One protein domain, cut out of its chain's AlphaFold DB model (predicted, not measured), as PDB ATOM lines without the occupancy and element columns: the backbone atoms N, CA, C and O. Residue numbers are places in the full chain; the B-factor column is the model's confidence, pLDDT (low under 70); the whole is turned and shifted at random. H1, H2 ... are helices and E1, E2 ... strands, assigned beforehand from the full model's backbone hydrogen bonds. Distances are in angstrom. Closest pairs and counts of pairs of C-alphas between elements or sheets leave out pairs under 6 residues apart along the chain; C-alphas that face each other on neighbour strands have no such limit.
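AT A GLANCE: This is residues 6 to 160 of the 164 residues of an uncharacterized protein of Deltaproteobacteria bacterium (UniProt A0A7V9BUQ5). A strongly twisted sheet of six strands makes the middle of this domain, with H3 and H4 over one face and H1, H2, H5 and H6 over the other, three layers in all. The long helix H3 starts over the sheet and reaches past it, and residues 79 to 85, its last turn and the start of the following loop, stick out. The printed part has 155 residues with six named helices and six named strands, in the order H1 E1 E2 H2 E3 H3 E4 H4 E5 H5 E6 H6; the sheet runs E1 E2 E5 E4 E6 E3 and is mixed, and the class is mixed, helices and strands. It is compact, with a radius of gyration of the C-alphas of 15.2 A and spans of 45 by 38 by 33 A.

HOW THE PARTS SIT: In the sheet, E5, residues 119 to 125, is parallel to E4, residues 92 to 97, with N 122 and O 94 2.8 A apart, and to E2, residues 34 to 39, with N 123 and O 36 2.8 A apart. E2 forms an antiparallel hairpin with edge strand E1, residues 24 to 26, where N 35 and O 25 are 2.9 A apart. E6, residues 144 to 147, is antiparallel to E4, with N 95 and O 145 2.8 A apart, and to edge strand E3, residues 57 to 59, with N 58 and O 146 2.9 A apart. H4, residues 102 to 114, is over E5 at a height of 8.9 A over the sheet, closest at C-alphas 112 and 119, 6.2 A; E4, H4, E5 is a strand-helix-strand unit, two parallel neighbour strands joined through a helix, with a right-handed crossover. H3, residues 61 to 82, is on the same face and runs along E6, at 25 degrees on the local plane; E3, H3, E4 is a split unit, with E6 between its strands, also right-handed. On the opposite face, H1, residues 13 to 22, stands up from the sheet over E2, and H6, residues 150 to 159, stands up over E4. H2, residues 42 to 53, runs across E6 and touches H6 at a shallow tilt of 19 degrees, opposite ways, closest at C-alphas 44 and 159, 5.2 A. H2 also touches H5, residues 128 to 136, closest at C-alphas 49 and 135, 4.8 A. Every O i to N i+4 pair is within hydrogen-bond range in H1, H2, H4, H5 and H6, and 17 of 18 are in H3.

IN THESE COORDINATES: H1 begins at C-alpha 13 (143.973, 122.731, 162.568). H3 is 31.1 A long and ends at C-alpha 82 (155.207, 120.928, 132.623); E5 is 19.5 A and H4 18.2 A. H6 ends at C-alpha 159 (152.941, 127.764, 167.553).

THE WHOLE: The C-alphas farthest apart, of Gly 83 and Asp 139, are 46.5 A apart. The printed part has no cut and no long link. Its mean pLDDT is 92.6; residues 84 to 86 are under 70.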
ATOM      1  N   GLU A   6     150.570 119.514 156.496       93.44
ATOM      2  CA  GLU A   6     150.904 119.201 157.884       93.44
ATOM      3  C   GLU A   6     150.058 119.989 158.885       93.44
ATOM      4  O   GLU A   6     149.890 119.536 160.013       93.44
ATOM      5  N   ILE A   7     149.580 121.176 158.505       94.81
ATOM      6  CA  ILE A   7     148.681 121.992 159.324       94.81
ATOM      7  C   ILE A   7     147.238 121.543 159.136       94.81
ATOM      8  O   ILE A   7     146.519 121.470 160.121       94.81
ATOM      9  N   GLU A   8     146.821 121.210 157.913       93.31
ATOM     10  CA  GLU A   8     145.483 120.654 157.645       93.31
ATOM     11  C   GLU A   8     145.263 119.315 158.366       93.31
ATOM     12  O   GLU A   8     144.187 119.072 158.900       93.31
ATOM     13  N   ALA A   9     146.295 118.468 158.440       93.81
ATOM     14  CA  ALA A   9     146.256 117.191 159.154       93.81
ATOM     15  C   ALA A   9     146.498 117.316 160.673       93.81
ATOM     16  O   ALA A   9     146.467 116.316 161.389       93.81
ATOM     17  N   ASN A  10     146.792 118.517 161.182       92.69
ATOM     18  CA  ASN A  10     147.044 118.721 162.605       92.69
ATOM     19  C   ASN A  10     145.718 118.651 163.390       92.69
ATOM     20  O   ASN A  10     144.773 119.339 163.009       92.69
ATOM     21  N   PRO A  11     145.635 117.937 164.528       93.25
ATOM     22  CA  PRO A  11     144.443 117.959 165.386       93.25
ATOM     23  C   PRO A  11     144.007 119.372 165.816       93.25
ATOM     24  O   PRO A  11     142.824 119.639 165.998       93.25
ATOM     25  N   ARG A  12     144.960 120.306 165.929       92.00
ATOM     26  CA  ARG A  12     144.739 121.727 166.234       92.00
ATOM     27  C   ARG A  12     144.448 122.585 164.997       92.00
ATOM     28  O   ARG A  12     144.408 123.804 165.126       92.00
ATOM     29  N   HIS A  13     144.232 122.000 163.815       93.31
ATOM     30  CA  HIS A  13     143.973 122.731 162.568       93.31
ATOM     31  C   HIS A  13     142.894 123.807 162.738       93.31
ATOM     32  O   HIS A  13     143.126 124.966 162.403       93.31
ATOM     33  N   ALA A  14     141.748 123.437 163.318       92.44
ATOM     34  CA  ALA A  14     140.637 124.356 163.540       92.44
ATOM     35  C   ALA A  14     141.019 125.517 164.472       92.44
ATOM     36  O   ALA A  14     140.644 126.656 164.214       92.44
ATOM     37  N   ALA A  15     141.812 125.255 165.516       92.69
ATOM     38  CA  ALA A  15     142.287 126.290 166.431       92.69
ATOM     39  C   ALA A  15     143.272 127.252 165.746       92.69
ATOM     40  O   ALA A  15     143.157 128.463 165.909       92.69
ATOM     41  N   ILE A  16     144.199 126.730 164.936       93.81
ATOM     42  CA  ILE A  16     145.147 127.544 164.158       93.81
ATOM     43  C   ILE A  16     144.385 128.407 163.143       93.81
ATOM     44  O   ILE A  16     144.606 129.612 163.066       93.81
ATOM     45  N   ALA A  17     143.448 127.813 162.398       92.69
ATOM     46  CA  ALA A  17     142.611 128.534 161.444       92.69
ATOM     47  C   ALA A  17     141.758 129.613 162.131       92.69
ATOM     48  O   ALA A  17     141.643 130.720 161.611       92.69
ATOM     49  N   ALA A  18     141.219 129.326 163.320       92.25
ATOM     50  CA  ALA A  18     140.474 130.299 164.109       92.25
ATOM     51  C   ALA A  18     141.351 131.486 164.529       92.25
ATOM     52  O   ALA A  18     140.906 132.620 164.408       92.25
ATOM     53  N   VAL A  19     142.600 131.265 164.957       92.12
ATOM     54  CA  VAL A  19     143.541 132.361 165.267       92.12
ATOM     55  C   VAL A  19     143.808 133.224 164.039       92.12
ATOM     56  O   VAL A  19     143.739 134.445 164.129       92.12
ATOM     57  N   LEU A  20     144.046 132.597 162.884       93.12
ATOM     58  CA  LEU A  20     144.275 133.311 161.625       93.12
ATOM     59  C   LEU A  20     143.051 134.120 161.161       93.12
ATOM     60  O   LEU A  20     143.209 135.092 160.430       93.12
ATOM     61  N   ALA A  21     141.841 133.730 161.567       91.88
ATOM     62  CA  ALA A  21     140.606 134.420 161.204       91.88
ATOM     63  C   ALA A  21     140.152 135.470 162.236       91.88
ATOM     64  O   ALA A  21     139.496 136.437 161.860       91.88
ATOM     65  N   ARG A  22     140.461 135.282 163.529       86.19
ATOM     66  CA  ARG A  22     139.853 136.039 164.640       86.19
ATOM     67  C   ARG A  22     140.183 137.530 164.625       86.19
ATOM     68  O   ARG A  22     139.313 138.322 164.961       86.19
ATOM     69  N   ASP A  23     141.414 137.891 164.274       85.81
ATOM     70  CA  ASP A  23     141.870 139.288 164.196       85.81
ATOM     71  C   ASP A  23     142.491 139.590 162.826       85.81
ATOM     72  O   ASP A  23     143.608 140.095 162.693       85.81
ATOM     73  N   ALA A  24     141.780 139.174 161.776       92.62
ATOM     74  CA  ALA A  24     142.148 139.482 160.406       92.62
ATOM     75  C   ALA A  24     141.639 140.881 160.034       92.62
ATOM     76  O   ALA A  24     140.432 141.105 159.931       92.62
ATOM     77  N   ARG A  25     142.559 141.819 159.802       94.00
ATOM     78  CA  ARG A  25     142.245 143.211 159.445       94.00
ATOM     79  C   ARG A  25     143.188 143.736 158.369       94.00
ATOM     80  O   ARG A  25     144.211 143.121 158.074       94.00
ATOM     81  N   ALA A  26     142.816 144.850 157.745       94.81
ATOM     82  CA  ALA A  26     143.654 145.493 156.744       94.81
ATOM     83  C   ALA A  26     144.990 145.942 157.358       94.81
ATOM     84  O   ALA A  26     145.043 146.414 158.495       94.81
ATOM     85  N   LEU A  27     146.079 145.826 156.593       94.19
ATOM     86  CA  LEU A  27     147.407 146.248 157.054       94.19
ATOM     87  C   LEU A  27     147.545 147.778 157.179       94.19
ATOM     88  O   LEU A  27     148.444 148.257 157.871       94.19
ATOM     89  N   TRP A  28     146.687 148.534 156.499       94.25
ATOM     90  CA  TRP A  28     146.681 149.994 156.434       94.25
ATOM     91  C   TRP A  28     145.267 150.507 156.104       94.25
ATOM     92  O   TRP A  28     144.384 149.700 155.820       94.25
ATOM     93  N   SER A  29     145.045 151.824 156.171       90.56
ATOM     94  CA  SER A  29     143.709 152.450 156.131       90.56
ATOM     95  C   SER A  29     142.864 152.089 154.909       90.56
ATOM     96  O   SER A  29     141.694 151.766 155.088       90.56
ATOM     97  N   ASP A  30     143.447 152.077 153.706       93.75
ATOM     98  CA  ASP A  30     142.736 151.703 152.469       93.75
ATOM     99  C   ASP A  30     143.165 150.317 151.953       93.75
ATOM    100  O   ASP A  30     143.010 149.991 150.773       93.75
ATOM    101  N   GLY A  31     143.733 149.496 152.841       92.38
ATOM    102  CA  GLY A  31     144.115 148.126 152.529       92.38
ATOM    103  C   GLY A  31     142.896 147.252 152.265       92.38
ATOM    104  O   GLY A  31     141.858 147.369 152.914       92.38
ATOM    105  N   THR A  32     143.035 146.341 151.309       93.31
ATOM    106  CA  THR A  32     141.958 145.428 150.891       93.31
ATOM    107  C   THR A  32     142.202 143.999 151.351       93.31
ATOM    108  O   THR A  32     141.272 143.194 151.408       93.31
ATOM    109  N   LEU A  33     143.447 143.670 151.703       94.19
ATOM    110  CA  LEU A  33     143.817 142.348 152.166       94.19
ATOM    111  C   LEU A  33     143.752 142.284 153.693       94.19
ATOM    112  O   LEU A  33     144.518 142.948 154.393       94.19
ATOM    113  N   ALA A  34     142.880 141.419 154.202       93.94
ATOM    114  CA  ALA A  34     142.854 141.086 155.618       93.94
ATOM    115  C   ALA A  34     144.023 140.151 155.969       93.94
ATOM    116  O   ALA A  34     144.209 139.102 155.349       93.94
ATOM    117  N   VAL A  35     144.801 140.531 156.979       95.25
ATOM    118  CA  VAL A  35     145.944 139.777 157.502       95.25
ATOM    119  C   VAL A  35     145.735 139.552 158.991       95.25
ATOM    120  O   VAL A  35     145.270 140.451 159.681       95.25
ATOM    121  N   ALA A  36     146.063 138.358 159.487       95.56
ATOM    122  CA  ALA A  36     145.930 138.042 160.905       95.56
ATOM    123  C   ALA A  36     146.945 138.826 161.741       95.56
ATOM    124  O   ALA A  36     148.139 138.831 161.422       95.56
ATOM    125  N   HIS A  37     146.476 139.435 162.826       95.19
ATOM    126  CA  HIS A  37     147.319 140.017 163.860       95.19
ATOM    127  C   HIS A  37     147.493 139.015 165.000       95.19
ATOM    128  O   HIS A  37     146.528 138.413 165.472       95.19
ATOM    129  N   VAL A  38     148.744 138.768 165.379       95.06
ATOM    130  CA  VAL A  38     149.100 137.769 166.387       95.06
ATOM    131  C   VAL A  38     150.081 138.352 167.405       95.06
ATOM    132  O   VAL A  38     151.022 139.051 167.014       95.06
ATOM    133  N   PRO A  39     149.914 138.056 168.705       94.75
ATOM    134  CA  PRO A  39     150.874 138.470 169.717       94.75
ATOM    135  C   PRO A  39     152.199 137.725 169.549       94.75
ATOM    136  O   PRO A  39     152.218 136.545 169.201       94.75
ATOM    137  N   LEU A  40     153.316 138.398 169.844       95.06
ATOM    138  CA  LEU A  40     154.609 137.729 170.017       95.06
ATOM    139  C   LEU A  40     154.677 137.102 171.415       95.06
ATOM    140  O   LEU A  40     155.236 137.688 172.346       95.06
ATOM    141  N   ASP A  41     154.040 135.944 171.561       94.69
ATOM    142  CA  ASP A  41     154.095 135.118 172.764       94.69
ATOM    143  C   ASP A  41     155.296 134.153 172.749       94.69
ATOM    144  O   ASP A  41     156.014 134.025 171.754       94.69
ATOM    145  N   ALA A  42     155.542 133.482 173.878       94.94
ATOM    146  CA  ALA A  42     156.693 132.592 174.024       94.94
ATOM    147  C   ALA A  42     156.713 131.429 173.002       94.94
ATOM    148  O   ALA A  42     157.787 131.153 172.463       94.94
ATOM    149  N   PRO A  43     155.583 130.757 172.681       95.88
ATOM    150  CA  PRO A  43     155.549 129.760 171.611       95.88
ATOM    151  C   PRO A  43     155.941 130.315 170.238       95.88
ATOM    152  O   PRO A  43     156.761 129.696 169.551       95.88
ATOM    153  N   LEU A  44     155.383 131.463 169.835       96.56
ATOM    154  CA  LEU A  44     155.692 132.071 168.541       96.56
ATOM    155  C   LEU A  44     157.152 132.524 168.473       96.56
ATOM    156  O   LEU A  44     157.837 132.265 167.482       96.56
ATOM    157  N   GLU A  45     157.646 133.150 169.538       96.75
ATOM    158  CA  GLU A  45     159.044 133.552 169.661       96.75
ATOM    159  C   GLU A  45     159.986 132.351 169.518       96.75
ATOM    160  O   GLU A  45     160.878 132.370 168.669       96.75
ATOM    161  N   ALA A  46     159.747 131.267 170.261       96.81
ATOM    162  CA  ALA A  46     160.568 130.061 170.192       96.81
ATOM    163  C   ALA A  46     160.584 129.443 168.782       96.81
ATOM    164  O   ALA A  46     161.641 129.024 168.299       96.81
ATOM    165  N   ALA A  47     159.439 129.419 168.090       97.12
ATOM    166  CA  ALA A  47     159.353 128.914 166.721       97.12
ATOM    167  C   ALA A  47     160.136 129.789 165.726       97.12
ATOM    168  O   ALA A  47     160.824 129.266 164.845       97.12
ATOM    169  N   LEU A  48     160.083 131.115 165.880       97.06
ATOM    170  CA  LEU A  48     160.843 132.050 165.048       97.06
ATOM    171  C   LEU A  48     162.350 131.973 165.332       97.06
ATOM    172  O   LEU A  48     163.142 131.972 164.389       97.06
ATOM    173  N   VAL A  49     162.762 131.831 166.594       96.81
ATOM    174  CA  VAL A  49     164.166 131.589 166.975       96.81
ATOM    175  C   VAL A  49     164.674 130.283 166.361       96.81
ATOM    176  O   VAL A  49     165.753 130.256 165.767       96.81
ATOM    177  N   ALA A  50     163.890 129.203 166.424       96.50
ATOM    178  CA  ALA A  50     164.252 127.933 165.799       96.50
ATOM    179  C   ALA A  50     164.413 128.066 164.273       96.50
ATOM    180  O   ALA A  50     165.413 127.603 163.719       96.50
ATOM    181  N   ALA A  51     163.490 128.758 163.597       96.44
ATOM    182  CA  ALA A  51     163.583 129.028 162.161       96.44
ATOM    183  C   ALA A  51     164.811 129.892 161.806       96.44
ATOM    184  O   ALA A  51     165.473 129.661 160.790       96.44
ATOM    185  N   SER A  52     165.148 130.864 162.659       95.19
ATOM    186  CA  SER A  52     166.356 131.692 162.545       95.19
ATOM    187  C   SER A  52     167.622 130.835 162.613       95.19
ATOM    188  O   SER A  52     168.452 130.877 161.701       95.19
ATOM    189  N   ASN A  53     167.724 129.976 163.633       95.00
ATOM    190  CA  ASN A  53     168.848 129.057 163.834       95.00
ATOM    191  C   ASN A  53     168.989 128.049 162.683       95.00
ATOM    192  O   ASN A  53     170.103 127.716 162.278       95.00
ATOM    193  N   ALA A  54     167.870 127.620 162.097       95.19
ATOM    194  CA  ALA A  54     167.838 126.762 160.915       95.19
ATOM    195  C   ALA A  54     168.156 127.502 159.595       95.19
ATOM    196  O   ALA A  54     168.173 126.879 158.534       95.19
ATOM    197  N   ARG A  55     168.426 128.817 159.632       94.50
ATOM    198  CA  ARG A  55     168.655 129.687 158.460       94.50
ATOM    199  C   ARG A  55     167.477 129.715 157.476       94.50
ATOM    200  O   ARG A  55     167.664 129.900 156.277       94.50
ATOM    201  N   GLN A  56     166.260 129.575 157.995       95.44
ATOM    202  CA  GLN A  56     165.014 129.585 157.221       95.44
ATOM    203  C   GLN A  56     164.362 130.975 157.155       95.44
ATOM    204  O   GLN A  56     163.258 131.105 156.627       95.44
ATOM    205  N   LEU A  57     165.024 132.007 157.694       95.56
ATOM    206  CA  LEU A  57     164.518 133.376 157.728       95.56
ATOM    207  C   LEU A  57     165.278 134.301 156.775       95.56
ATOM    208  O   LEU A  57     166.507 134.375 156.798       95.56
ATOM    209  N   GLN A  58     164.529 135.086 156.007       95.69
ATOM    210  CA  GLN A  58     165.027 136.270 155.307       95.69
ATOM    211  C   GLN A  58     164.532 137.521 156.031       95.69
ATOM    212  O   GLN A  58     163.416 137.542 156.544       95.69
ATOM    213  N   ARG A  59     165.351 138.572 156.084       94.31
ATOM    214  CA  ARG A  59     165.055 139.807 156.827       94.31
ATOM    215  C   ARG A  59     165.032 140.998 155.888       94.31
ATOM    216  O   ARG A  59     165.895 141.097 155.021       94.31
ATOM    217  N   GLY A  60     164.126 141.933 156.153       93.50
ATOM    218  CA  GLY A  60     164.027 143.181 155.403       93.50
ATOM    219  C   GLY A  60     163.272 143.008 154.089       93.50
ATOM    220  O   GLY A  60     163.417 142.011 153.386       93.50
ATOM    221  N   LEU A  61     162.440 143.995 153.765       94.25
ATOM    222  CA  LEU A  61     161.458 143.870 152.692       94.25
ATOM    223  C   LEU A  61     162.098 143.729 151.304       94.25
ATOM    224  O   LEU A  61     161.661 142.897 150.523       94.25
ATOM    225  N   GLU A  62     163.172 144.473 151.039       94.50
ATOM    226  CA  GLU A  62     163.904 144.427 149.763       94.50
ATOM    227  C   GLU A  62     164.469 143.031 149.482       94.50
ATOM    228  O   GLU A  62     164.317 142.484 148.392       94.50
ATOM    229  N   ARG A  63     165.089 142.405 150.492       95.56
ATOM    230  CA  ARG A  63     165.623 141.046 150.360       95.56
ATOM    231  C   ARG A  63     164.506 140.025 150.167       95.56
ATOM    232  O   ARG A  63     164.667 139.086 149.393       95.56
ATOM    233  N   ILE A  64     163.401 140.193 150.887       97.44
ATOM    234  CA  ILE A  64     162.223 139.328 150.783       97.44
ATOM    235  C   ILE A  64     161.637 139.396 149.369       97.44
ATOM    236  O   ILE A  64     161.390 138.350 148.777       97.44
ATOM    237  N   GLU A  65     161.486 140.596 148.808       96.75
ATOM    238  CA  GLU A  65     161.025 140.808 147.433       96.75
ATOM    239  C   GLU A  65     161.941 140.104 146.426       96.75
ATOM    240  O   GLU A  65     161.468 139.274 145.655       96.75
ATOM    241  N   GLN A  66     163.261 140.305 146.513       96.25
ATOM    242  CA  GLN A  66     164.228 139.630 145.634       96.25
ATOM    243  C   GLN A  66     164.127 138.098 145.689       96.25
ATOM    244  O   GLN A  66     164.238 137.427 144.659       96.25
ATOM    245  N   VAL A  67     163.948 137.536 146.889       95.75
ATOM    246  CA  VAL A  67     163.801 136.086 147.079       95.75
ATOM    247  C   VAL A  67     162.510 135.596 146.428       95.75
ATOM    248  O   VAL A  67     162.557 134.652 145.642       95.75
ATOM    249  N   LEU A  68     161.379 136.251 146.697       95.75
ATOM    250  CA  LEU A  68     160.079 135.867 146.139       95.75
ATOM    251  C   LEU A  68     160.045 135.997 144.609       95.75
ATOM    252  O   LEU A  68     159.537 135.109 143.930       95.75
ATOM    253  N   GLU A  69     160.642 137.049 144.048       94.62
ATOM    254  CA  GLU A  69     160.764 137.230 142.598       94.62
ATOM    255  C   GLU A  69     161.668 136.177 141.948       94.62
ATOM    256  O   GLU A  69     161.391 135.709 140.842       94.62
ATOM    257  N   GLY A  70     162.763 135.802 142.615       93.94
ATOM    258  CA  GLY A  70     163.639 134.721 142.165       93.94
ATOM    259  C   GLY A  70     162.917 133.377 142.121       93.94
ATOM    260  O   GLY A  70     163.018 132.653 141.131       93.94
ATOM    261  N   GLU A  71     162.150 133.068 143.165       92.06
ATOM    262  CA  GLU A  71     161.331 131.859 143.215       92.06
ATOM    263  C   GLU A  71     160.232 131.856 142.150       92.06
ATOM    264  O   GLU A  71     160.046 130.837 141.487       92.06
ATOM    265  N   GLN A  72     159.532 132.980 141.960       91.00
ATOM    266  CA  GLN A  72     158.459 133.093 140.973       91.00
ATOM    267  C   GLN A  72     158.977 132.813 139.562       91.00
ATOM    268  O   GLN A  72     158.420 131.974 138.866       91.00
ATOM    269  N   ARG A  73     160.114 133.413 139.182       90.62
ATOM    270  CA  ARG A  73     160.757 133.150 137.883       90.62
ATOM    271  C   ARG A  73     161.093 131.672 137.682       90.62
ATOM    272  O   ARG A  73     160.937 131.146 136.583       90.62
ATOM    273  N   GLY A  74     161.558 131.000 138.736       87.88
ATOM    274  CA  GLY A  74     161.828 129.562 138.697       87.88
ATOM    275  C   GLY A  74     160.559 128.728 138.500       87.88
ATOM    276  O   GLY A  74     160.573 127.771 137.729       87.88
ATOM    277  N   LEU A  75     159.463 129.101 139.165       85.94
ATOM    278  CA  LEU A  75     158.166 128.440 139.016       85.94
ATOM    279  C   LEU A  75     157.565 128.650 137.629       85.94
ATOM    280  O   LEU A  75     157.121 127.680 137.022       85.94
ATOM    281  N   ASP A  76     157.594 129.876 137.111       87.12
ATOM    282  CA  ASP A  76     157.058 130.202 135.788       87.12
ATOM    283  C   ASP A  76     157.764 129.371 134.705       87.12
ATOM    284  O   ASP A  76     157.110 128.705 133.902       87.12
ATOM    285  N   ALA A  77     159.096 129.273 134.778       86.75
ATOM    286  CA  ALA A  77     159.888 128.445 133.869       86.75
ATOM    287  C   ALA A  77     159.590 126.934 133.980       86.75
ATOM    288  O   ALA A  77     159.788 126.190 133.017       86.75
ATOM    289  N   LEU A  78     159.153 126.444 135.148       84.44
ATOM    290  CA  LEU A  78     158.713 125.055 135.324       84.44
ATOM    291  C   LEU A  78     157.292 124.843 134.793       84.44
ATOM    292  O   LEU A  78     157.038 123.827 134.146       84.44
ATOM    293  N   HIS A  79     156.382 125.793 135.021       82.19
ATOM    294  CA  HIS A  79     155.008 125.736 134.523       82.19
ATOM    295  C   HIS A  79     154.954 125.748 132.996       82.19
ATOM    296  O   HIS A  79     154.245 124.928 132.419       82.19
ATOM    297  N   GLU A  80     155.757 126.595 132.346       81.00
ATOM    298  CA  GLU A  80     155.900 126.605 130.884       81.00
ATOM    299  C   GLU A  80     156.326 125.234 130.335       81.00
ATOM    300  O   GLU A  80     155.896 124.833 129.255       81.00
ATOM    301  N   LYS A  81     157.139 124.483 131.088       80.62
ATOM    302  CA  LYS A  81     157.650 123.167 130.676       80.62
ATOM    303  C   LYS A  81     156.706 122.007 130.981       80.62
ATOM    304  O   LYS A  81     156.720 121.021 130.252       80.62
ATOM    305  N   GLN A  82     155.956 122.073 132.083       79.12
ATOM    306  CA  GLN A  82     155.207 120.928 132.623       79.12
ATOM    307  C   GLN A  82     153.684 121.066 132.493       79.12
ATOM    308  O   GLN A  82     152.976 120.080 132.682       79.12
ATOM    309  N   GLY A  83     153.158 122.258 132.186       71.44
ATOM    310  CA  GLY A  83     151.722 122.499 132.000       71.44
ATOM    311  C   GLY A  83     150.862 122.296 133.257       71.44
ATOM    312  O   GLY A  83     149.635 122.331 133.182       71.44
ATOM    313  N   THR A  84     151.471 122.068 134.421       65.75
ATOM    314  CA  THR A  84     150.764 121.879 135.689       65.75
ATOM    315  C   THR A  84     150.501 123.213 136.365       65.75
ATOM    316  O   THR A  84     151.429 123.990 136.584       65.75
ATOM    317  N   ALA A  85     149.250 123.452 136.757       64.62
ATOM    318  CA  ALA A  85     148.896 124.608 137.567       64.62
ATOM    319  C   ALA A  85     149.531 124.516 138.973       64.62
ATOM    320  O   ALA A  85     149.530 123.431 139.571       64.62
ATOM    321  N   PRO A  86     150.029 125.631 139.535       66.19
ATOM    322  CA  PRO A  86     150.592 125.644 140.877       66.19
ATOM    323  C   PRO A  86     149.548 125.254 141.925       66.19
ATOM    324  O   PRO A  86     148.377 125.641 141.874       66.19
ATOM    325  N   ALA A  87     149.985 124.500 142.933       71.69
ATOM    326  CA  ALA A  87     149.154 124.235 144.097       71.69
ATOM    327  C   ALA A  87     148.978 125.535 144.898       71.69
ATOM    328  O   ALA A  87     149.939 126.030 145.478       71.69
ATOM    329  N   ASN A  88     147.745 126.051 144.970       86.44
ATOM    330  CA  ASN A  88     147.372 127.225 145.773       86.44
ATOM    331  C   ASN A  88     147.445 126.908 147.284       86.44
ATOM    332  O   ASN A  88     146.430 126.621 147.939       86.44
ATOM    333  N   ARG A  89     148.672 126.864 147.814       91.38
ATOM    334  CA  ARG A  89     149.023 126.425 149.165       91.38
ATOM    335  C   ARG A  89     150.170 127.254 149.730       91.38
ATOM    336  O   ARG A  89     151.248 127.330 149.141       91.38
ATOM    337  N   ALA A  90     149.965 127.759 150.942       91.88
ATOM    338  CA  ALA A  90     150.976 128.481 151.689       91.88
ATOM    339  C   ALA A  90     152.225 127.610 151.879       91.88
ATOM    340  O   ALA A  90     152.169 126.521 152.451       91.88
ATOM    341  N   SER A  91     153.351 128.103 151.382       93.50
ATOM    342  CA  SER A  91     154.676 127.500 151.562       93.50
ATOM    343  C   SER A  91     155.711 128.526 152.020       93.50
ATOM    344  O   SER A  91     156.871 128.170 152.222       93.50
ATOM    345  N   ARG A  92     155.307 129.795 152.139       96.25
ATOM    346  CA  ARG A  92     156.079 130.914 152.671       96.25
ATOM    347  C   ARG A  92     155.207 131.709 153.632       96.25
ATOM    348  O   ARG A  92     153.990 131.787 153.442       96.25
ATOM    349  N   LEU A  93     155.836 132.298 154.640       97.88
ATOM    350  CA  LEU A  93     155.165 133.107 155.653       97.88
ATOM    351  C   LEU A  93     155.883 134.445 155.800       97.88
ATOM    352  O   LEU A  93     157.045 134.473 156.192       97.88
ATOM    353  N   LEU A  94     155.202 135.543 155.486       98.12
ATOM    354  CA  LEU A  94     155.689 136.902 155.696       98.12
ATOM    355  C   LEU A  94     155.133 137.440 157.012       98.12
ATOM    356  O   LEU A  94     153.925 137.580 157.160       98.12
ATOM    357  N   LEU A  95     156.019 137.768 157.945       97.88
ATOM    358  CA  LEU A  95     155.688 138.425 159.203       97.88
ATOM    359  C   LEU A  95     156.095 139.896 159.128       97.88
ATOM    360  O   LEU A  95     157.250 140.202 158.824       97.88
ATOM    361  N   ALA A  96     155.164 140.797 159.425       97.62
ATOM    362  CA  ALA A  96     155.409 142.230 159.549       97.62
ATOM    363  C   ALA A  96     155.251 142.680 161.010       97.62
ATOM    364  O   ALA A  96     154.293 142.293 161.668       97.62
ATOM    365  N   ALA A  97     156.168 143.508 161.508       96.44
ATOM    366  CA  ALA A  97     156.055 144.152 162.823       96.44
ATOM    367  C   ALA A  97     154.944 145.229 162.836       96.44
ATOM    368  O   ALA A  97     154.500 145.662 161.768       96.44
ATOM    369  N   ASP A  98     154.522 145.690 164.018       90.75
ATOM    370  CA  ASP A  98     153.338 146.555 164.203       90.75
ATOM    371  C   ASP A  98     153.580 148.068 164.013       90.75
ATOM    372  O   ASP A  98     152.662 148.818 163.691       90.75
ATOM    373  N   GLU A  99     154.823 148.533 164.143       89.69
ATOM    374  CA  GLU A  99     155.180 149.964 164.037       89.69
ATOM    375  C   GLU A  99     155.744 150.319 162.647       89.69
ATOM    376  O   GLU A  99     156.753 151.015 162.475       89.69
ATOM    377  N   GLY A 100     155.124 149.765 161.609       89.50
ATOM    378  CA  GLY A 100     155.409 150.104 160.222       89.50
ATOM    379  C   GLY A 100     154.794 151.446 159.825       89.50
ATOM    380  O   GLY A 100     153.758 151.855 160.339       89.50
ATOM    381  N   SER A 101     155.407 152.135 158.860       94.50
ATOM    382  CA  SER A 101     154.715 153.241 158.193       94.50
ATOM    383  C   SER A 101     153.658 152.692 157.234       94.50
ATOM    384  O   SER A 101     153.781 151.577 156.728       94.50
ATOM    385  N   GLU A 102     152.658 153.496 156.893       95.31
ATOM    386  CA  GLU A 102     151.650 153.112 155.899       95.31
ATOM    387  C   GLU A 102     152.284 152.730 154.550       95.31
ATOM    388  O   GLU A 102     151.953 151.706 153.954       95.31
ATOM    389  N   ARG A 103     153.302 153.489 154.109       95.81
ATOM    390  CA  ARG A 103     154.098 153.154 152.916       95.81
ATOM    391  C   ARG A 103     154.687 151.745 153.007       95.81
ATOM    392  O   ARG A 103     154.697 151.044 152.000       95.81
ATOM    393  N   PHE A 104     155.191 151.347 154.173       96.50
ATOM    394  CA  PHE A 104     155.721 150.005 154.392       96.50
ATOM    395  C   PHE A 104     154.611 148.949 154.291       96.50
ATOM    396  O   PHE A 104     154.770 147.986 153.543       96.50
ATOM    397  N   TYR A 105     153.465 149.156 154.941       97.31
ATOM    398  CA  TYR A 105     152.345 148.212 154.879       97.31
ATOM    399  C   TYR A 105     151.744 148.058 153.485       97.31
ATOM    400  O   TYR A 105     151.430 146.942 153.084       97.31
ATOM    401  N   ARG A 106     151.689 149.133 152.695       96.88
ATOM    402  CA  ARG A 106     151.316 149.068 151.274       96.88
ATOM    403  C   ARG A 106     152.260 148.193 150.450       96.88
ATOM    404  O   ARG A 106     151.828 147.536 149.507       96.88
ATOM    405  N   LEU A 107     153.559 148.214 150.753       97.12
ATOM    406  CA  LEU A 107     154.529 147.347 150.076       97.12
ATOM    407  C   LEU A 107     154.357 145.888 150.514       97.12
ATOM    408  O   LEU A 107     154.376 145.002 149.665       97.12
ATOM    409  N   VAL A 108     154.120 145.641 151.808       97.75
ATOM    410  CA  VAL A 108     153.799 144.301 152.327       97.75
ATOM    411  C   VAL A 108     152.537 143.749 151.660       97.75
ATOM    412  O   VAL A 108     152.578 142.648 151.117       97.75
ATOM    413  N   GLU A 109     151.441 144.511 151.631       97.62
ATOM    414  CA  GLU A 109     150.191 144.090 150.988       97.62
ATOM    415  C   GLU A 109     150.398 143.775 149.503       97.62
ATOM    416  O   GLU A 109     149.936 142.745 149.018       97.62
ATOM    417  N   ARG A 110     151.159 144.605 148.783       97.06
ATOM    418  CA  ARG A 110     151.485 144.358 147.374       97.06
ATOM    419  C   ARG A 110     152.212 143.031 147.165       97.06
ATOM    420  O   ARG A 110     151.894 142.323 146.212       97.06
ATOM    421  N   LEU A 111     153.169 142.691 148.032       96.94
ATOM    422  CA  LEU A 111     153.862 141.399 147.971       96.94
ATOM    423  C   LEU A 111     152.905 140.238 148.246       96.94
ATOM    424  O   LEU A 111     152.943 139.238 147.533       96.94
ATOM    425  N   LEU A 112     152.026 140.382 149.241       96.69
ATOM    426  CA  LEU A 112     151.027 139.367 149.572       96.69
ATOM    427  C   LEU A 112     150.031 139.140 148.431       96.69
ATOM    428  O   LEU A 112     149.719 137.997 148.126       96.69
ATOM    429  N   LEU A 113     149.569 140.200 147.766       95.62
ATOM    430  CA  LEU A 113     148.680 140.085 146.607       95.62
ATOM    431  C   LEU A 113     149.395 139.453 145.405       95.62
ATOM    432  O   LEU A 113     148.822 138.596 144.736       95.62
ATOM    433  N   ARG A 114     150.652 139.839 145.146       94.81
ATOM    434  CA  ARG A 114     151.445 139.321 144.020       94.81
ATOM    435  C   ARG A 114     151.774 137.832 144.160       94.81
ATOM    436  O   ARG A 114     151.763 137.131 143.157       94.81
ATOM    437  N   HIS A 115     152.065 137.364 145.373       93.94
ATOM    438  CA  HIS A 115     152.499 135.986 145.652       93.94
ATOM    439  C   HIS A 115     151.469 135.185 146.470       93.94
ATOM    440  O   HIS A 115     151.813 134.220 147.157       93.94
ATOM    441  N   GLY A 116     150.201 135.608 146.454       90.06
ATOM    442  CA  GLY A 116     149.154 135.115 147.360       90.06
ATOM    443  C   GLY A 116     148.699 133.673 147.122       90.06
ATOM    444  O   GLY A 116     147.934 133.124 147.915       90.06
ATOM    445  N   ASP A 117     149.168 133.035 146.055       89.38
ATOM    446  CA  ASP A 117     148.999 131.604 145.803       89.38
ATOM    447  C   ASP A 117     149.818 130.737 146.773       89.38
ATOM    448  O   ASP A 117     149.469 129.578 147.017       89.38
ATOM    449  N   ARG A 118     150.892 131.297 147.345       91.88
ATOM    450  CA  ARG A 118     151.838 130.558 148.191       91.88
ATOM    451  C   ARG A 118     152.427 131.329 149.370       91.88
ATOM    452  O   ARG A 118     153.100 130.711 150.204       91.88
ATOM    453  N   LEU A 119     152.173 132.629 149.462       95.56
ATOM    454  CA  LEU A 119     152.616 133.498 150.543       95.56
ATOM    455  C   LEU A 119     151.459 133.824 151.490       95.56
ATOM    456  O   LEU A 119     150.489 134.473 151.107       95.56
ATOM    457  N   LEU A 120     151.588 133.408 152.748       96.06
ATOM    458  CA  LEU A 120     150.704 133.837 153.831       96.06
ATOM    459  C   LEU A 120     151.320 135.033 154.560       96.06
ATOM    460  O   LEU A 120     152.520 135.039 154.820       96.06
ATOM    461  N   GLY A 121     150.505 136.030 154.895       96.75
ATOM    462  CA  GLY A 121     150.914 137.179 155.699       96.75
ATOM    463  C   GLY A 121     150.454 137.051 157.147       96.75
ATOM    464  O   GLY A 121     149.357 136.554 157.391       96.75
ATOM    465  N   LEU A 122     151.270 137.542 158.080       96.88
ATOM    466  CA  LEU A 122     150.924 137.803 159.476       96.88
ATOM    467  C   LEU A 122     151.450 139.177 159.882       96.88
ATOM    468  O   LEU A 122     152.540 139.586 159.472       96.88
ATOM    469  N   ARG A 123     150.712 139.855 160.753       96.56
ATOM    470  CA  ARG A 123     151.214 141.002 161.499       96.56
ATOM    471  C   ARG A 123     151.469 140.574 162.936       96.56
ATOM    472  O   ARG A 123     150.608 139.984 163.575       96.56
ATOM    473  N   VAL A 124     152.673 140.829 163.420       96.31
ATOM    474  CA  VAL A 124     153.095 140.481 164.773       96.31
ATOM    475  C   VAL A 124     152.985 141.727 165.635       96.31
ATOM    476  O   VAL A 124     153.555 142.762 165.286       96.31
ATOM    477  N   GLU A 125     152.281 141.623 166.760       94.88
ATOM    478  CA  GLU A 125     152.091 142.698 167.743       94.88
ATOM    479  C   GLU A 125     153.374 142.911 168.561       94.88
ATOM    480  O   GLU A 125     153.479 142.612 169.751       94.88
ATOM    481  N   ALA A 126     154.408 143.377 167.874       95.00
ATOM    482  CA  ALA A 126     155.698 143.722 168.433       95.00
ATOM    483  C   ALA A 126     156.308 144.866 167.623       95.00
ATOM    484  O   ALA A 126     156.181 144.919 166.394       95.00
ATOM    485  N   SER A 127     157.026 145.758 168.308       94.81
ATOM    486  CA  SER A 127     157.860 146.747 167.633       94.81
ATOM    487  C   SER A 127     158.961 146.050 166.817       94.81
ATOM    488  O   SER A 127     159.379 144.937 167.158       94.81
ATOM    489  N   PRO A 128     159.491 146.686 165.757       94.81
ATOM    490  CA  PRO A 128     160.609 146.140 164.986       94.81
ATOM    491  C   PRO A 128     161.834 145.797 165.848       94.81
ATOM    492  O   PRO A 128     162.508 144.802 165.590       94.81
ATOM    493  N   ALA A 129     162.102 146.603 166.883       93.88
ATOM    494  CA  ALA A 129     163.175 146.354 167.843       93.88
ATOM    495  C   ALA A 129     162.887 145.111 168.696       93.88
ATOM    496  O   ALA A 129     163.728 144.218 168.775       93.88
ATOM    497  N   ARG A 130     161.676 144.995 169.264       94.31
ATOM    498  CA  ARG A 130     161.271 143.823 170.057       94.31
ATOM    499  C   ARG A 130     161.328 142.541 169.232       94.31
ATOM    500  O   ARG A 130     161.875 141.547 169.699       94.31
ATOM    501  N   LEU A 131     160.802 142.572 168.008       94.12
ATOM    502  CA  LEU A 131     160.816 141.425 167.102       94.12
ATOM    503  C   LEU A 131     162.250 140.976 166.794       94.12
ATOM    504  O   LEU A 131     162.562 139.789 166.828       94.12
ATOM    505  N   SER A 132     163.138 141.926 166.511       92.81
ATOM    506  CA  SER A 132     164.528 141.613 166.192       92.81
ATOM    507  C   SER A 132     165.316 141.109 167.398       92.81
ATOM    508  O   SER A 132     166.060 140.133 167.279       92.81
ATOM    509  N   GLN A 133     165.109 141.718 168.566       94.44
ATOM    510  CA  GLN A 133     165.728 141.283 169.811       94.44
ATOM    511  C   GLN A 133     165.323 139.846 170.148       94.44
ATOM    512  O   GLN A 133     166.190 139.032 170.455       94.44
ATOM    513  N   ALA A 134     164.033 139.527 170.023       93.06
ATOM    514  CA  ALA A 134     163.494 138.199 170.293       93.06
ATOM    515  C   ALA A 134     164.078 137.123 169.357       93.06
ATOM    516  O   ALA A 134     164.499 136.063 169.803       93.06
ATOM    517  N   ILE A 135     164.158 137.398 168.049       93.75
ATOM    518  CA  ILE A 135     164.542 136.382 167.050       93.75
ATOM    519  C   ILE A 135     166.061 136.283 166.853       93.75
ATOM    520  O   ILE A 135     166.596 135.202 166.598       93.75
ATOM    521  N   PHE A 136     166.763 137.418 166.886       91.50
ATOM    522  CA  PHE A 136     168.167 137.514 166.472       91.50
ATOM    523  C   PHE A 136     169.118 137.886 167.610       91.50
ATOM    524  O   PHE A 136     170.329 137.881 167.379       91.50
ATOM    525  N   GLY A 137     168.608 138.236 168.798       89.06
ATOM    526  CA  GLY A 137     169.423 138.698 169.927       89.06
ATOM    527  C   GLY A 137     170.210 139.975 169.622       89.06
ATOM    528  O   GLY A 137     171.297 140.175 170.161       89.06
ATOM    529  N   ARG A 138     169.723 140.797 168.682       82.31
ATOM    530  CA  ARG A 138     170.391 142.013 168.207       82.31
ATOM    531  C   ARG A 138     169.410 143.171 168.176       82.31
ATOM    532  O   ARG A 138     168.293 143.019 167.686       82.31
ATOM    533  N   ASP A 139     169.900 144.349 168.539       73.75
ATOM    534  CA  ASP A 139     169.160 145.601 168.401       73.75
ATOM    535  C   ASP A 139     169.265 146.142 166.962       73.75
ATOM    536  O   ASP A 139     170.015 147.061 166.640       73.75
ATOM    537  N   LEU A 140     168.575 145.464 166.043       81.75
ATOM    538  CA  LEU A 140     168.414 145.883 164.649       81.75
ATOM    539  C   LEU A 140     166.935 146.145 164.378       81.75
ATOM    540  O   LEU A 140     166.092 145.365 164.799       81.75
ATOM    541  N   LEU A 141     166.594 147.176 163.608       87.50
ATOM    542  CA  LEU A 141     165.198 147.445 163.256       87.50
ATOM    543  C   LEU A 141     164.733 146.536 162.109       87.50
ATOM    544  O   LEU A 141     164.824 146.892 160.934       87.50
ATOM    545  N   VAL A 142     164.206 145.356 162.447       89.50
ATOM    546  CA  VAL A 142     163.649 144.413 161.466       89.50
ATOM    547  C   VAL A 142     162.131 144.564 161.410       89.50
ATOM    548  O   VAL A 142     161.413 144.125 162.300       89.50
ATOM    549  N   LYS A 143     161.633 145.185 160.336       95.00
ATOM    550  CA  LYS A 143     160.189 145.403 160.130       95.00
ATOM    551  C   LYS A 143     159.477 144.228 159.462       95.00
ATOM    552  O   LYS A 143     158.267 144.104 159.603       95.00
ATOM    553  N   ALA A 144     160.211 143.398 158.723       96.88
ATOM    554  CA  ALA A 144     159.665 142.262 157.990       96.88
ATOM    555  C   ALA A 144     160.618 141.067 158.026       96.88
ATOM    556  O   ALA A 144     161.834 141.230 157.862       96.88
ATOM    557  N   VAL A 145     160.046 139.878 158.188       97.38
ATOM    558  CA  VAL A 145     160.742 138.592 158.146       97.38
ATOM    559  C   VAL A 145     159.956 137.633 157.259       97.38
ATOM    560  O   VAL A 145     158.741 137.541 157.374       97.38
ATOM    561  N   LEU A 146     160.641 136.899 156.389       98.12
ATOM    562  CA  LEU A 146     160.058 135.820 155.596       98.12
ATOM    563  C   LEU A 146     160.582 134.483 156.102       98.12
ATOM    564  O   LEU A 146     161.791 134.271 156.107       98.12
ATOM    565  N   VAL A 147     159.682 133.568 156.440       97.75
ATOM    566  CA  VAL A 147     159.993 132.146 156.580       97.75
ATOM    567  C   VAL A 147     159.904 131.518 155.191       97.75
ATOM    568  O   VAL A 147     158.822 131.462 154.601       97.75
ATOM    569  N   SER A 148     161.045 131.107 154.639       90.31
ATOM    570  CA  SER A 148     161.165 130.736 153.220       90.31
ATOM    571  C   SER A 148     160.992 129.241 152.931       90.31
ATOM    572  O   SER A 148     160.966 128.846 151.767       90.31
ATOM    573  N   ASP A 149     160.863 128.407 153.964       89.06
ATOM    574  CA  ASP A 149     160.737 126.956 153.823       89.06
ATOM    575  C   ASP A 149     159.464 126.394 154.477       89.06
ATOM    576  O   ASP A 149     158.959 126.939 155.462       89.06
ATOM    577  N   ARG A 150     158.952 125.285 153.923       91.19
ATOM    578  CA  ARG A 150     157.712 124.627 154.360       91.19
ATOM    579  C   ARG A 150     157.770 124.173 155.816       91.19
ATOM    580  O   ARG A 150     156.763 124.318 156.516       91.19
ATOM    581  N   ASP A 151     158.898 123.632 156.265       92.88
ATOM    582  CA  ASP A 151     159.024 123.108 157.626       92.88
ATOM    583  C   ASP A 151     159.006 124.258 158.632       92.88
ATOM    584  O   ASP A 151     158.277 124.211 159.626       92.88
ATOM    585  N   GLY A 152     159.704 125.350 158.302       95.38
ATOM    586  CA  GLY A 152     159.659 126.595 159.063       95.38
ATOM    587  C   GLY A 152     158.244 127.176 159.131       95.38
ATOM    588  O   GLY A 152     157.758 127.481 160.219       95.38
ATOM    589  N   VAL A 153     157.544 127.279 157.993       96.56
ATOM    590  CA  VAL A 153     156.152 127.770 157.949       96.56
ATOM    591  C   VAL A 153     155.246 126.905 158.820       96.56
ATOM    592  O   VAL A 153     154.454 127.424 159.601       96.56
ATOM    593  N   THR A 154     155.372 125.584 158.717       95.75
ATOM    594  CA  THR A 154     154.577 124.641 159.507       95.75
ATOM    595  C   THR A 154     154.868 124.790 160.998       95.75
ATOM    596  O   THR A 154     153.934 124.829 161.796       95.75
ATOM    597  N   SER A 155     156.137 124.897 161.387       95.81
ATOM    598  CA  SER A 155     156.541 125.085 162.783       95.81
ATOM    599  C   SER A 155     155.953 126.371 163.370       95.81
ATOM    600  O   SER A 155     155.288 126.334 164.406       95.81
ATOM    601  N   VAL A 156     156.084 127.492 162.651       96.94
ATOM    602  CA  VAL A 156     155.527 128.781 163.082       96.94
ATOM    603  C   VAL A 156     154.004 128.717 163.173       96.94
ATOM    604  O   VAL A 156     153.440 129.101 164.190       96.94
ATOM    605  N   LEU A 157     153.308 128.157 162.182       96.06
ATOM    606  CA  LEU A 157     151.847 128.044 162.242       96.06
ATOM    607  C   LEU A 157     151.357 127.141 163.386       96.06
ATOM    608  O   LEU A 157     150.297 127.402 163.947       96.06
ATOM    609  N   ARG A 158     152.118 126.104 163.765       95.56
ATOM    610  CA  ARG A 158     151.795 125.238 164.916       95.56
ATOM    611  C   ARG A 158     151.932 125.942 166.260       95.56
ATOM    612  O   ARG A 158     151.268 125.527 167.207       95.56
ATOM    613  N   SER A 159     152.785 126.961 166.339       95.25
ATOM    614  CA  SER A 159     152.941 127.764 167.553       95.25
ATOM    615  C   SER A 159     151.725 128.648 167.837       95.25
ATOM    616  O   SER A 159     151.538 129.070 168.971       95.25
ATOM    617  N   LEU A 160     150.869 128.885 166.834       93.38
ATOM    618  CA  LEU A 160     149.705 129.748 166.974       93.38
ATOM    619  C   LEU A 160     148.580 129.086 167.780       93.38
ATOM    620  O   LEU A 160     148.205 127.924 167.577       93.38
TER     621      LEU A 160